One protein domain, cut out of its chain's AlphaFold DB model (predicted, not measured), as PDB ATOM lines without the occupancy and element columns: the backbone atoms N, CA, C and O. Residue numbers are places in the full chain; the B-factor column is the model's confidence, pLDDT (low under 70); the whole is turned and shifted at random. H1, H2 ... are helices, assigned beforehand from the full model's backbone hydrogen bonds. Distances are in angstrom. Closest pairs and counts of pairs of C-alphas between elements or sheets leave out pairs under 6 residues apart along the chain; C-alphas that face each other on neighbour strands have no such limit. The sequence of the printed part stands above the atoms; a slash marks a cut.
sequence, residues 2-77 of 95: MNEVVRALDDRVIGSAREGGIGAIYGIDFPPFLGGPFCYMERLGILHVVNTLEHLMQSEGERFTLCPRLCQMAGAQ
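Overview. This is residues 2 to 77 of the 95 residues of an uncharacterized protein of Erwinia tracheiphila (UniProt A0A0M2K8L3). Five helices make a small body with H1 in its middle, H2 towards one end of the longest axis and the helical hairpin of H4 and H5 towards the other. H3 reaches from a close crossing with H2 towards the beginning of H4, and H1 packs on H3 and H5; the helices cross one another at steep angles. The printed part has 76 residues, with five named helices in the order H1, H2, H3, H4, H5 and no named strand, and its class is all helix. It is compact, with a radius of gyration of the C-alphas of 12.3 A, and its C-alphas span 32 by 21 by 21 A, only just elongated.

Arrangement. H1, residues 2 to 10, is the hub, touching three other helices. It only just touches H2, residues 17 to 27, with 3 pairs of C-alphas within 8 A; the closest C-alphas, of Leu 9 and Ala 17, are 6.9 A apart, at a steep tilt of 55 degrees, opposite ways. H1 touches H3, residues 36 to 44, where the closest C-alphas, of Met 2 and Pro 37, are 6.6 A apart, at a steep tilt of 65 degrees, opposite ways. H2 and H3 touch with 11 pairs of C-alphas within 8 A; the closest, of Gly 21 and Gly 36, are 4.4 A apart, and the helices stand at a steep tilt of 61 degrees, opposite ways. H3 and H4, residues 46 to 60, are close but not clearly touching and about perpendicular at 82 degrees; their closest C-alphas, of Met 41 and Val 49, are 6.7 A apart. H4 touches H5, residues 68 to 76, with residues 46 to 50 alone, and the two form a helical hairpin; the closest C-alphas, of Leu 47 and Ala 74, are 5.0 A apart, at a steep tilt of 45 degrees, opposite ways. H5 touches H1, about perpendicular at 84 degrees, and their closest C-alphas, of Val 6 and Leu 70, are 7.0 A apart. H1 and H4 are near each other, while H2 and H4, H2 and H5, and H3 and H5 are apart. In H1, H2, H3, H4 and H5 every O i to N i+4 pair is within hydrogen-bond range.

Along the chain. H1 begins at C-alpha 2 at (-36.171, 7.688, 19.044) and is 12.8 A long from first to last C-alpha. H2 is 14.7 A long and H3 12.6 A. H4, the longest helix with 15 residues, measures 20.5 A and begins at C-alpha 46 at (-42.744, 12.912, 12.910). H5 is 12.3 A long and ends at C-alpha 76 at (-40.576, 20.769, 7.001).

Size, cuts and confidence. The two C-alphas farthest apart, of Gly 15 and Ser 59, are 32.8 A apart. The link from H3 to H4 is tight, and the links H1 to H2, H2 to H3 and H4 to H5 are short. The printed part has no cut. Its mean pLDDT is 94.2, and no printed residue is under 70.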
ATOM      1  N   MET A   2     -35.882   7.029  20.340       91.19
ATOM      2  CA  MET A   2     -36.171   7.688  19.044       91.19
ATOM      3  C   MET A   2     -35.303   8.927  18.789       91.19
ATOM      4  O   MET A   2     -34.684   9.058  17.744       91.19
ATOM      5  N   ASN A   3     -35.184   9.788  19.795       92.25
ATOM      6  CA  ASN A   3     -34.345  10.973  19.715       92.25
ATOM      7  C   ASN A   3     -32.853  10.661  19.470       92.25
ATOM      8  O   ASN A   3     -32.206  11.323  18.668       92.25
ATOM      9  N   GLU A   4     -32.322   9.618  20.114       92.94
ATOM     10  CA  GLU A   4     -30.912   9.227  19.976       92.94
ATOM     11  C   GLU A   4     -30.604   8.621  18.611       92.94
ATOM     12  O   GLU A   4     -29.546   8.890  18.059       92.94
ATOM     13  N   VAL A   5     -31.517   7.839  18.025       94.12
ATOM     14  CA  VAL A   5     -31.264   7.273  16.690       94.12
ATOM     15  C   VAL A   5     -31.251   8.355  15.609       94.12
ATOM     16  O   VAL A   5     -30.498   8.245  14.647       94.12
ATOM     17  N   VAL A   6     -32.039   9.420  15.781       95.38
ATOM     18  CA  VAL A   6     -32.027  10.575  14.871       95.38
ATOM     19  C   VAL A   6     -30.768  11.409  15.076       95.38
ATOM     20  O   VAL A   6     -30.148  11.802  14.094       95.38
ATOM     21  N   ARG A   7     -30.336  11.605  16.326       94.69
ATOM     22  CA  ARG A   7     -29.056  12.258  16.626       94.69
ATOM     23  C   ARG A   7     -27.869  11.479  16.055       94.69
ATOM     24  O   ARG A   7     -27.041  12.064  15.380       94.69
ATOM     25  N   ALA A   8     -27.837  10.158  16.224       94.50
ATOM     26  CA  ALA A   8     -26.792   9.301  15.664       94.50
ATOM     27  C   ALA A   8     -26.732   9.362  14.127       94.50
ATOM     28  O   ALA A   8     -25.653   9.223  13.548       94.50
ATOM     29  N   LEU A   9     -27.876   9.563  13.465       94.31
ATOM     30  CA  LEU A   9     -27.929   9.797  12.023       94.31
ATOM     31  C   LEU A   9     -27.332  11.158  11.646       94.31
ATOM     32  O   LEU A   9     -26.553  11.237  10.700       94.31
ATOM     33  N   ASP A  10     -27.677  12.210  12.385       94.12
ATOM     34  CA  ASP A  10     -27.207  13.580  12.141       94.12
ATOM     35  C   ASP A  10     -25.697  13.724  12.404       94.12
ATOM     36  O   ASP A  10     -24.955  14.259  11.579       94.12
ATOM     37  N   ASP A  11     -25.218  13.104  13.486       95.31
ATOM     38  CA  ASP A  11     -23.805  13.028  13.870       95.31
ATOM     39  C   ASP A  11     -22.983  12.097  12.954       95.31
ATOM     40  O   ASP A  11     -21.772  11.950  13.134       95.31
ATOM     41  N   ARG A  12     -23.622  11.452  11.963       93.94
ATOM     42  CA  ARG A  12     -23.018  10.478  11.031       93.94
ATOM     43  C   ARG A  12     -22.357   9.281  11.722       93.94
ATOM     44  O   ARG A  12     -21.442   8.671  11.170       93.94
ATOM     45  N   VAL A  13     -22.840   8.914  12.909       95.50
ATOM     46  CA  VAL A  13     -22.471   7.656  13.581       95.50
ATOM     47  C   VAL A  13     -23.015   6.461  12.794       95.50
ATOM     48  O   VAL A  13     -22.367   5.420  12.710       95.50
ATOM     49  N   ILE A  14     -24.190   6.623  12.181       94.19
ATOM     50  CA  ILE A  14     -24.759   5.689  11.202       94.19
ATOM     51  C   ILE A  14     -24.819   6.358   9.825       94.19
ATOM     52  O   ILE A  14     -25.117   7.548   9.723       94.19
ATOM     53  N   GLY A  15     -24.542   5.602   8.759       92.56
ATOM     54  CA  GLY A  15     -24.446   6.148   7.400       92.56
ATOM     55  C   GLY A  15     -25.800   6.430   6.746       92.56
ATOM     56  O   GLY A  15     -25.902   7.276   5.860       92.56
ATOM     57  N   SER A  16     -26.865   5.751   7.184       94.19
ATOM     58  CA  SER A  16     -28.230   5.994   6.705       94.19
ATOM     59  C   SER A  16     -29.301   5.503   7.683       94.19
ATOM     60  O   SER A  16     -29.053   4.645   8.531       94.19
ATOM     61  N   ALA A  17     -30.541   5.985   7.512       93.75
ATOM     62  CA  ALA A  17     -31.705   5.490   8.257       93.75
ATOM     63  C   ALA A  17     -31.926   3.976   8.063       93.75
ATOM     64  O   ALA A  17     -32.315   3.275   8.997       93.75
ATOM     65  N   ARG A  18     -31.618   3.449   6.868       93.38
ATOM     66  CA  ARG A  18     -31.687   2.012   6.568       93.38
ATOM     67  C   ARG A  18     -30.681   1.221   7.401       93.38
ATOM     68  O   ARG A  18     -31.063   0.252   8.050       93.38
ATOM     69  N   GLU A  19     -29.416   1.629   7.378       94.25
ATOM     70  CA  GLU A  19     -28.346   0.975   8.141       94.25
ATOM     71  C   GLU A  19     -28.616   1.038   9.643       94.25
ATOM     72  O   GLU A  19     -28.548   0.012  10.319       94.25
ATOM     73  N   GLY A  20     -29.013   2.204  10.160       93.81
ATOM     74  CA  GLY A  20     -29.387   2.347  11.567       93.81
ATOM     75  C   GLY A  20     -30.615   1.515  11.944       93.81
ATOM     76  O   GLY A  20     -30.671   0.964  13.040       93.81
ATOM     77  N   GLY A  21     -31.577   1.364  11.029       94.38
ATOM     78  CA  GLY A  21     -32.722   0.474  11.203       94.38
ATOM     79  C   GLY A  21     -32.316  -0.991  11.373       94.38
ATOM     80  O   GLY A  21     -32.770  -1.648  12.308       94.38
ATOM     81  N   ILE A  22     -31.421  -1.476  10.509       94.25
ATOM     82  CA  ILE A  22     -30.853  -2.832  10.580       94.25
ATOM     83  C   ILE A  22     -30.053  -3.006  11.876       94.25
ATOM     84  O   ILE A  22     -30.267  -3.974  12.605       94.25
ATOM     85  N   GLY A  23     -29.181  -2.049  12.199       94.00
ATOM     86  CA  GLY A  23     -28.371  -2.074  13.417       94.00
ATOM     87  C   GLY A  23     -29.216  -2.110  14.689       94.00
ATOM     88  O   GLY A  23     -28.892  -2.846  15.614       94.00
ATOM     89  N   ALA A  24     -30.338  -1.390  14.729       95.25
ATOM     90  CA  ALA A  24     -31.248  -1.431  15.869       95.25
ATOM     91  C   ALA A  24     -31.943  -2.796  16.018       95.25
ATOM     92  O   ALA A  24     -32.067  -3.304  17.130       95.25
ATOM     93  N   ILE A  25     -32.372  -3.408  14.910       94.88
ATOM     94  CA  ILE A  25     -33.019  -4.729  14.934       94.88
ATOM     95  C   ILE A  25     -32.047  -5.795  15.451       94.88
ATOM     96  O   ILE A  25     -32.393  -6.542  16.356       94.88
ATOM     97  N   TYR A  26     -30.826  -5.850  14.917       94.94
ATOM     98  CA  TYR A  26     -29.877  -6.915  15.264       94.94
ATOM     99  C   TYR A  26     -29.003  -6.613  16.487       94.94
ATOM    100  O   TYR A  26     -28.465  -7.537  17.090       94.94
ATOM    101  N   GLY A  27     -28.823  -5.341  16.841       93.81
ATOM    102  CA  GLY A  27     -27.939  -4.925  17.930       93.81
ATOM    103  C   GLY A  27     -28.644  -4.785  19.276       93.81
ATOM    104  O   GLY A  27     -28.075  -5.155  20.297       93.81
ATOM    105  N   ILE A  28     -29.873  -4.258  19.284       93.38
ATOM    106  CA  ILE A  28     -30.639  -3.989  20.515       93.38
ATOM    107  C   ILE A  28     -32.008  -4.683  20.530       93.38
ATOM    108  O   ILE A  28     -32.872  -4.303  21.315       93.38
ATOM    109  N   ASP A  29     -32.204  -5.666  19.648       93.75
ATOM    110  CA  ASP A  29     -33.434  -6.457  19.516       93.75
ATOM    111  C   ASP A  29     -34.693  -5.598  19.275       93.75
ATOM    112  O   ASP A  29     -35.776  -5.839  19.813       93.75
ATOM    113  N   PHE A  30     -34.559  -4.531  18.472       94.56
ATOM    114  CA  PHE A  30     -35.716  -3.716  18.106       94.56
ATOM    115  C   PHE A  30     -36.724  -4.553  17.295       94.56
ATOM    116  O   PHE A  30     -36.314  -5.220  16.341       94.56
ATOM    117  N   PRO A  31     -38.044  -4.470  17.573       93.56
ATOM    118  CA  PRO A  31     -39.030  -5.339  16.940       93.56
ATOM    119  C   PRO A  31     -38.989  -5.299  15.397       93.56
ATOM    120  O   PRO A  31     -39.318  -4.266  14.795       93.56
ATOM    121  N   PRO A  32     -38.649  -6.410  14.712       91.75
ATOM    122  CA  PRO A  32     -38.429  -6.410  13.262       91.75
ATOM    123  C   PRO A  32     -39.704  -6.116  12.460       91.75
ATOM    124  O   PRO A  32     -39.645  -5.488  11.405       91.75
ATOM    125  N   PHE A  33     -40.882  -6.475  12.979       92.12
ATOM    126  CA  PHE A  33     -42.175  -6.199  12.334       92.12
ATOM    127  C   PHE A  33     -42.552  -4.701  12.311       92.12
ATOM    128  O   PHE A  33     -43.433  -4.275  11.553       92.12
ATOM    129  N   LEU A  34     -41.861  -3.870  13.099       92.56
ATOM    130  CA  LEU A  34     -41.970  -2.412  13.031       92.56
ATOM    131  C   LEU A  34     -41.040  -1.797  11.971       92.56
ATOM    132  O   LEU A  34     -41.174  -0.615  11.660       92.56
ATOM    133  N   GLY A  35     -40.144  -2.591  11.370       89.06
ATOM    134  CA  GLY A  35     -39.219  -2.150  10.321       89.06
ATOM    135  C   GLY A  35     -38.052  -1.299  10.831       89.06
ATOM    136  O   GLY A  35     -37.440  -0.577  10.046       89.06
ATOM    137  N   GLY A  36     -37.756  -1.352  12.131       94.25
ATOM    138  CA  GLY A  36     -36.749  -0.501  12.765       94.25
ATOM    139  C   GLY A  36     -37.310   0.845  13.250       94.25
ATOM    140  O   GLY A  36     -38.439   1.222  12.918       94.25
ATOM    141  N   PRO A  37     -36.532   1.601  14.040       95.62
ATOM    142  CA  PRO A  37     -37.012   2.807  14.707       95.62
ATOM    143  C   PRO A  37     -37.397   3.936  13.738       95.62
ATOM    144  O   PRO A  37     -38.354   4.653  14.009       95.62
ATOM    145  N   PHE A  38     -36.722   4.072  12.592       95.44
ATOM    146  CA  PHE A  38     -37.055   5.090  11.584       95.44
ATOM    147  C   PHE A  38     -38.402   4.828  10.906       95.44
ATOM    148  O   PHE A  38     -39.245   5.718  10.850       95.44
ATOM    149  N   CYS A  39     -38.642   3.586  10.471       94.38
ATOM    150  CA  CYS A  39     -39.942   3.173   9.933       94.38
ATOM    151  C   CYS A  39     -41.052   3.351  10.971       94.38
ATOM    152  O   CYS A  39     -42.157   3.773  10.644       94.38
ATOM    153  N   TYR A  40     -40.761   3.042  12.236       95.25
ATOM    154  CA  TYR A  40     -41.721   3.217  13.315       95.25
ATOM    155  C   TYR A  40     -42.073   4.694  13.550       95.25
ATOM    156  O   TYR A  40     -43.253   5.014  13.669       95.25
ATOM    157  N   MET A  41     -41.089   5.602  13.533       95.38
ATOM    158  CA  MET A  41     -41.336   7.047  13.641       95.38
ATOM    159  C   MET A  41     -42.181   7.588  12.483       95.38
ATOM    160  O   MET A  41     -43.072   8.399  12.720       95.38
ATOM    161  N   GLU A  42     -41.972   7.122  11.248       93.38
ATOM    162  CA  GLU A  42     -42.836   7.516  10.123       93.38
ATOM    163  C   GLU A  42     -44.273   7.023  10.285       93.38
ATOM    164  O   GLU A  42     -45.206   7.778  10.023       93.38
ATOM    165  N   ARG A  43     -44.463   5.783  10.756       93.56
ATOM    166  CA  ARG A  43     -45.803   5.232  11.019       93.56
ATOM    167  C   ARG A  43     -46.557   6.028  12.085       93.56
ATOM    168  O   ARG A  43     -47.770   6.164  11.982       93.56
ATOM    169  N   LEU A  44     -45.851   6.527  13.099       94.94
ATOM    170  CA  LEU A  44     -46.419   7.411  14.123       94.94
ATOM    171  C   LEU A  44     -46.654   8.838  13.602       94.94
ATOM    172  O   LEU A  44     -47.563   9.520  14.066       94.94
ATOM    173  N   GLY A  45     -45.835   9.276  12.647       95.12
ATOM    174  CA  GLY A  45     -45.759  10.651  12.171       95.12
ATOM    175  C   GLY A  45     -44.746  11.467  12.975       95.12
ATOM    176  O   GLY A  45     -44.787  11.512  14.204       95.12
ATOM    177  N   ILE A  46     -43.845  12.166  12.277       96.25
ATOM    178  CA  ILE A  46     -42.744  12.912  12.910       96.25
ATOM    179  C   ILE A  46     -43.254  13.980  13.880       96.25
ATOM    180  O   ILE A  46     -42.735  14.099  14.987       96.25
ATOM    181  N   LEU A  47     -44.317  14.698  13.512       96.00
ATOM    182  CA  LEU A  47     -44.936  15.696  14.385       96.00
ATOM    183  C   LEU A  47     -45.462  15.076  15.690       96.00
ATOM    184  O   LEU A  47     -45.289  15.653  16.758       96.00
ATOM    185  N   HIS A  48     -46.066  13.886  15.618       96.56
ATOM    186  CA  HIS A  48     -46.533  13.183  16.810       96.56
ATOM    187  C   HIS A  48     -45.360  12.821  17.726       96.56
ATOM    188  O   HIS A  48     -45.420  13.082  18.925       96.56
ATOM    189  N   VAL A  49     -44.268  12.298  17.157       96.44
ATOM    190  CA  VAL A  49     -43.055  11.955  17.916       96.44
ATOM    191  C   VAL A  49     -42.460  13.187  18.605       96.44
ATOM    192  O   VAL A  49     -42.105  13.096  19.780       96.44
ATOM    193  N   VAL A  50     -42.379  14.329  17.909       96.38
ATOM    194  CA  VAL A  50     -41.905  15.591  18.500       96.38
ATOM    195  C   VAL A  50     -42.779  15.989  19.680       96.38
ATOM    196  O   VAL A  50     -42.258  16.108  20.784       96.38
ATOM    197  N   ASN A  51     -44.096  16.077  19.492       96.62
ATOM    198  CA  ASN A  51     -45.017  16.474  20.558       96.62
ATOM    199  C   ASN A  51     -44.928  15.534  21.772       96.62
ATOM    200  O   ASN A  51     -44.922  15.983  22.917       96.62
ATOM    201  N   THR A  52     -44.826  14.218  21.552       95.81
ATOM    202  CA  THR A  52     -44.644  13.249  22.643       95.81
ATOM    203  C   THR A  52     -43.345  13.492  23.408       95.81
ATOM    204  O   THR A  52     -43.349  13.457  24.638       95.81
ATOM    205  N   LEU A  53     -42.237  13.748  22.711       94.94
ATOM    206  CA  LEU A  53     -40.953  14.032  23.353       94.94
ATOM    207  C   LEU A  53     -40.951  15.385  24.075       94.94
ATOM    208  O   LEU A  53     -40.385  15.463  25.161       94.94
ATOM    209  N   GLU A  54     -41.621  16.412  23.545       95.44
ATOM    210  CA  GLU A  54     -41.807  17.694  24.245       95.44
ATOM    211  C   GLU A  54     -42.574  17.507  25.554       95.44
ATOM    212  O   GLU A  54     -42.142  17.997  26.599       95.44
ATOM    213  N   HIS A  55     -43.673  16.750  25.525       96.12
ATOM    214  CA  HIS A  55     -44.437  16.439  26.731       96.12
ATOM    215  C   HIS A  55     -43.604  15.664  27.757       96.12
ATOM    216  O   HIS A  55     -43.609  16.012  28.937       96.12
ATOM    217  N   LEU A  56     -42.845  14.658  27.315       95.50
ATOM    218  CA  LEU A  56     -41.953  13.902  28.197       95.50
ATOM    219  C   LEU A  56     -40.815  14.766  28.744       95.50
ATOM    220  O   LEU A  56     -40.419  14.594  29.889       95.50
ATOM    221  N   MET A  57     -40.299  15.719  27.970       95.00
ATOM    222  CA  MET A  57     -39.293  16.665  28.452       95.00
ATOM    223  C   MET A  57     -39.859  17.560  29.558       95.00
ATOM    224  O   MET A  57     -39.181  17.798  30.556       95.00
ATOM    225  N   GLN A  58     -41.107  18.009  29.417       95.19
ATOM    226  CA  GLN A  58     -41.791  18.805  30.439       95.19
ATOM    227  C   GLN A  58     -42.050  18.013  31.728       95.19
ATOM    228  O   GLN A  58     -41.954  18.589  32.810       95.19
ATOM    229  N   SER A  59     -42.370  16.716  31.636       96.00
ATOM    230  CA  SER A  59     -42.710  15.898  32.810       96.00
ATOM    231  C   SER A  59     -41.514  15.184  33.452       96.00
ATOM    232  O   SER A  59     -41.459  15.064  34.671       96.00
ATOM    233  N   GLU A  60     -40.551  14.721  32.655       94.06
ATOM    234  CA  GLU A  60     -39.451  13.838  33.084       94.06
ATOM    235  C   GLU A  60     -38.051  14.475  32.963       94.06
ATOM    236  O   GLU A  60     -37.041  13.844  33.325       94.06
ATOM    237  N   GLY A  61     -37.982  15.707  32.445       92.69
ATOM    238  CA  GLY A  61     -36.784  16.542  32.362       92.69
ATOM    239  C   GLY A  61     -35.956  16.392  31.080       92.69
ATOM    240  O   GLY A  61     -36.336  15.740  30.106       92.69
ATOM    241  N   GLU A  62     -34.762  16.986  31.106       90.56
ATOM    242  CA  GLU A  62     -33.875  17.200  29.945       90.56
ATOM    243  C   GLU A  62     -33.388  15.918  29.247       90.56
ATOM    244  O   GLU A  62     -32.905  15.950  28.119       90.56
ATOM    245  N   ARG A  63     -33.563  14.736  29.848       88.62
ATOM    246  CA  ARG A  63     -33.223  13.464  29.183       88.62
ATOM    247  C   ARG A  63     -34.035  13.219  27.898       88.62
ATOM    248  O   ARG A  63     -33.648  12.390  27.077       88.62
ATOM    249  N   PHE A  64     -35.170  13.906  27.743       91.62
ATOM    250  CA  PHE A  64     -36.022  13.854  26.553       91.62
ATOM    251  C   PHE A  64     -35.814  15.047  25.610       91.62
ATOM    252  O   PHE A  64     -36.580  15.198  24.661       91.62
ATOM    253  N   THR A  65     -34.782  15.870  25.828       91.25
ATOM    254  CA  THR A  65     -34.477  17.020  24.970       91.25
ATOM    255  C   THR A  65     -34.364  16.608  23.509       91.25
ATOM    256  O   THR A  65     -33.520  15.790  23.135       91.25
ATOM    257  N   LEU A  66     -35.208  17.217  22.679       94.06
ATOM    258  CA  LEU A  66     -35.269  16.984  21.243       94.06
ATOM    259  C   LEU A  66     -33.959  17.340  20.545       94.06
ATOM    260  O   LEU A  66     -33.356  18.381  20.798       94.06
ATOM    261  N   CYS A  67     -33.527  16.481  19.627       94.75
ATOM    262  CA  CYS A  67     -32.450  16.810  18.711       94.75
ATOM    263  C   CYS A  67     -32.940  17.824  17.657       94.75
ATOM    264  O   CYS A  67     -34.084  17.727  17.198       94.75
ATOM    265  N   PRO A  68     -32.081  18.770  17.225       95.00
ATOM    266  CA  PRO A  68     -32.464  19.803  16.260       95.00
ATOM    267  C   PRO A  68     -33.048  19.238  14.964       95.00
ATOM    268  O   PRO A  68     -34.022  19.771  14.429       95.00
ATOM    269  N   ARG A  69     -32.493  18.114  14.491       95.12
ATOM    270  CA  ARG A  69     -32.934  17.449  13.266       95.12
ATOM    271  C   ARG A  69     -34.402  17.031  13.319       95.12
ATOM    272  O   ARG A  69     -35.109  17.205  12.331       95.12
ATOM    273  N   LEU A  70     -34.891  16.532  14.454       94.81
ATOM    274  CA  LEU A  70     -36.283  16.087  14.560       94.81
ATOM    275  C   LEU A  70     -37.266  17.267  14.526       94.81
ATOM    276  O   LEU A  70     -38.300  17.181  13.865       94.81
ATOM    277  N   CYS A  71     -36.909  18.392  15.156       95.31
ATOM    278  CA  CYS A  71     -37.685  19.633  15.073       95.31
ATOM    279  C   CYS A  71     -37.723  20.182  13.642       95.31
ATOM    280  O   CYS A  71     -38.784  20.579  13.159       95.31
ATOM    281  N   GLN A  72     -36.585  20.160  12.941       95.94
ATOM    282  CA  GLN A  72     -36.516  20.566  11.537       95.94
ATOM    283  C   GLN A  72     -37.421  19.691  10.662       95.94
ATOM    284  O   GLN A  72     -38.218  20.221   9.890       95.94
ATOM    285  N   MET A  73     -37.335  18.366  10.813       95.06
ATOM    286  CA  MET A  73     -38.160  17.433  10.047       95.06
ATOM    287  C   MET A  73     -39.655  17.642  10.306       95.06
ATOM    288  O   MET A  73     -40.441  17.595   9.364       95.06
ATOM    289  N   ALA A  74     -40.056  17.920  11.550       95.50
ATOM    290  CA  ALA A  74     -41.448  18.236  11.868       95.50
ATOM    291  C   ALA A  74     -41.917  19.534  11.193       95.50
ATOM    292  O   ALA A  74     -42.999  19.552  10.607       95.50
ATOM    293  N   GLY A  75     -41.099  20.593  11.226       95.00
ATOM    294  CA  GLY A  75     -41.420  21.874  10.588       95.00
ATOM    295  C   GLY A  75     -41.473  21.810   9.059       95.00
ATOM    296  O   GLY A  75     -42.282  22.500   8.445       95.00
ATOM    297  N   ALA A  76     -40.646  20.961   8.450       94.75
ATOM    298  CA  ALA A  76     -40.576  20.769   7.001       94.75
ATOM    299  C   ALA A  76     -41.458  19.617   6.480       94.75
ATOM    300  O   ALA A  76     -41.495  19.377   5.276       94.75
ATOM    301  N   GLN A  77     -42.162  18.904   7.368       92.44
ATOM    302  CA  GLN A  77     -42.946  17.703   7.044       92.44
ATOM    303  C   GLN A  77     -42.126  16.632   6.299       92.44
ATOM    304  O   GLN A  77     -42.621  15.942   5.407       92.44
TER     305      GLN A  77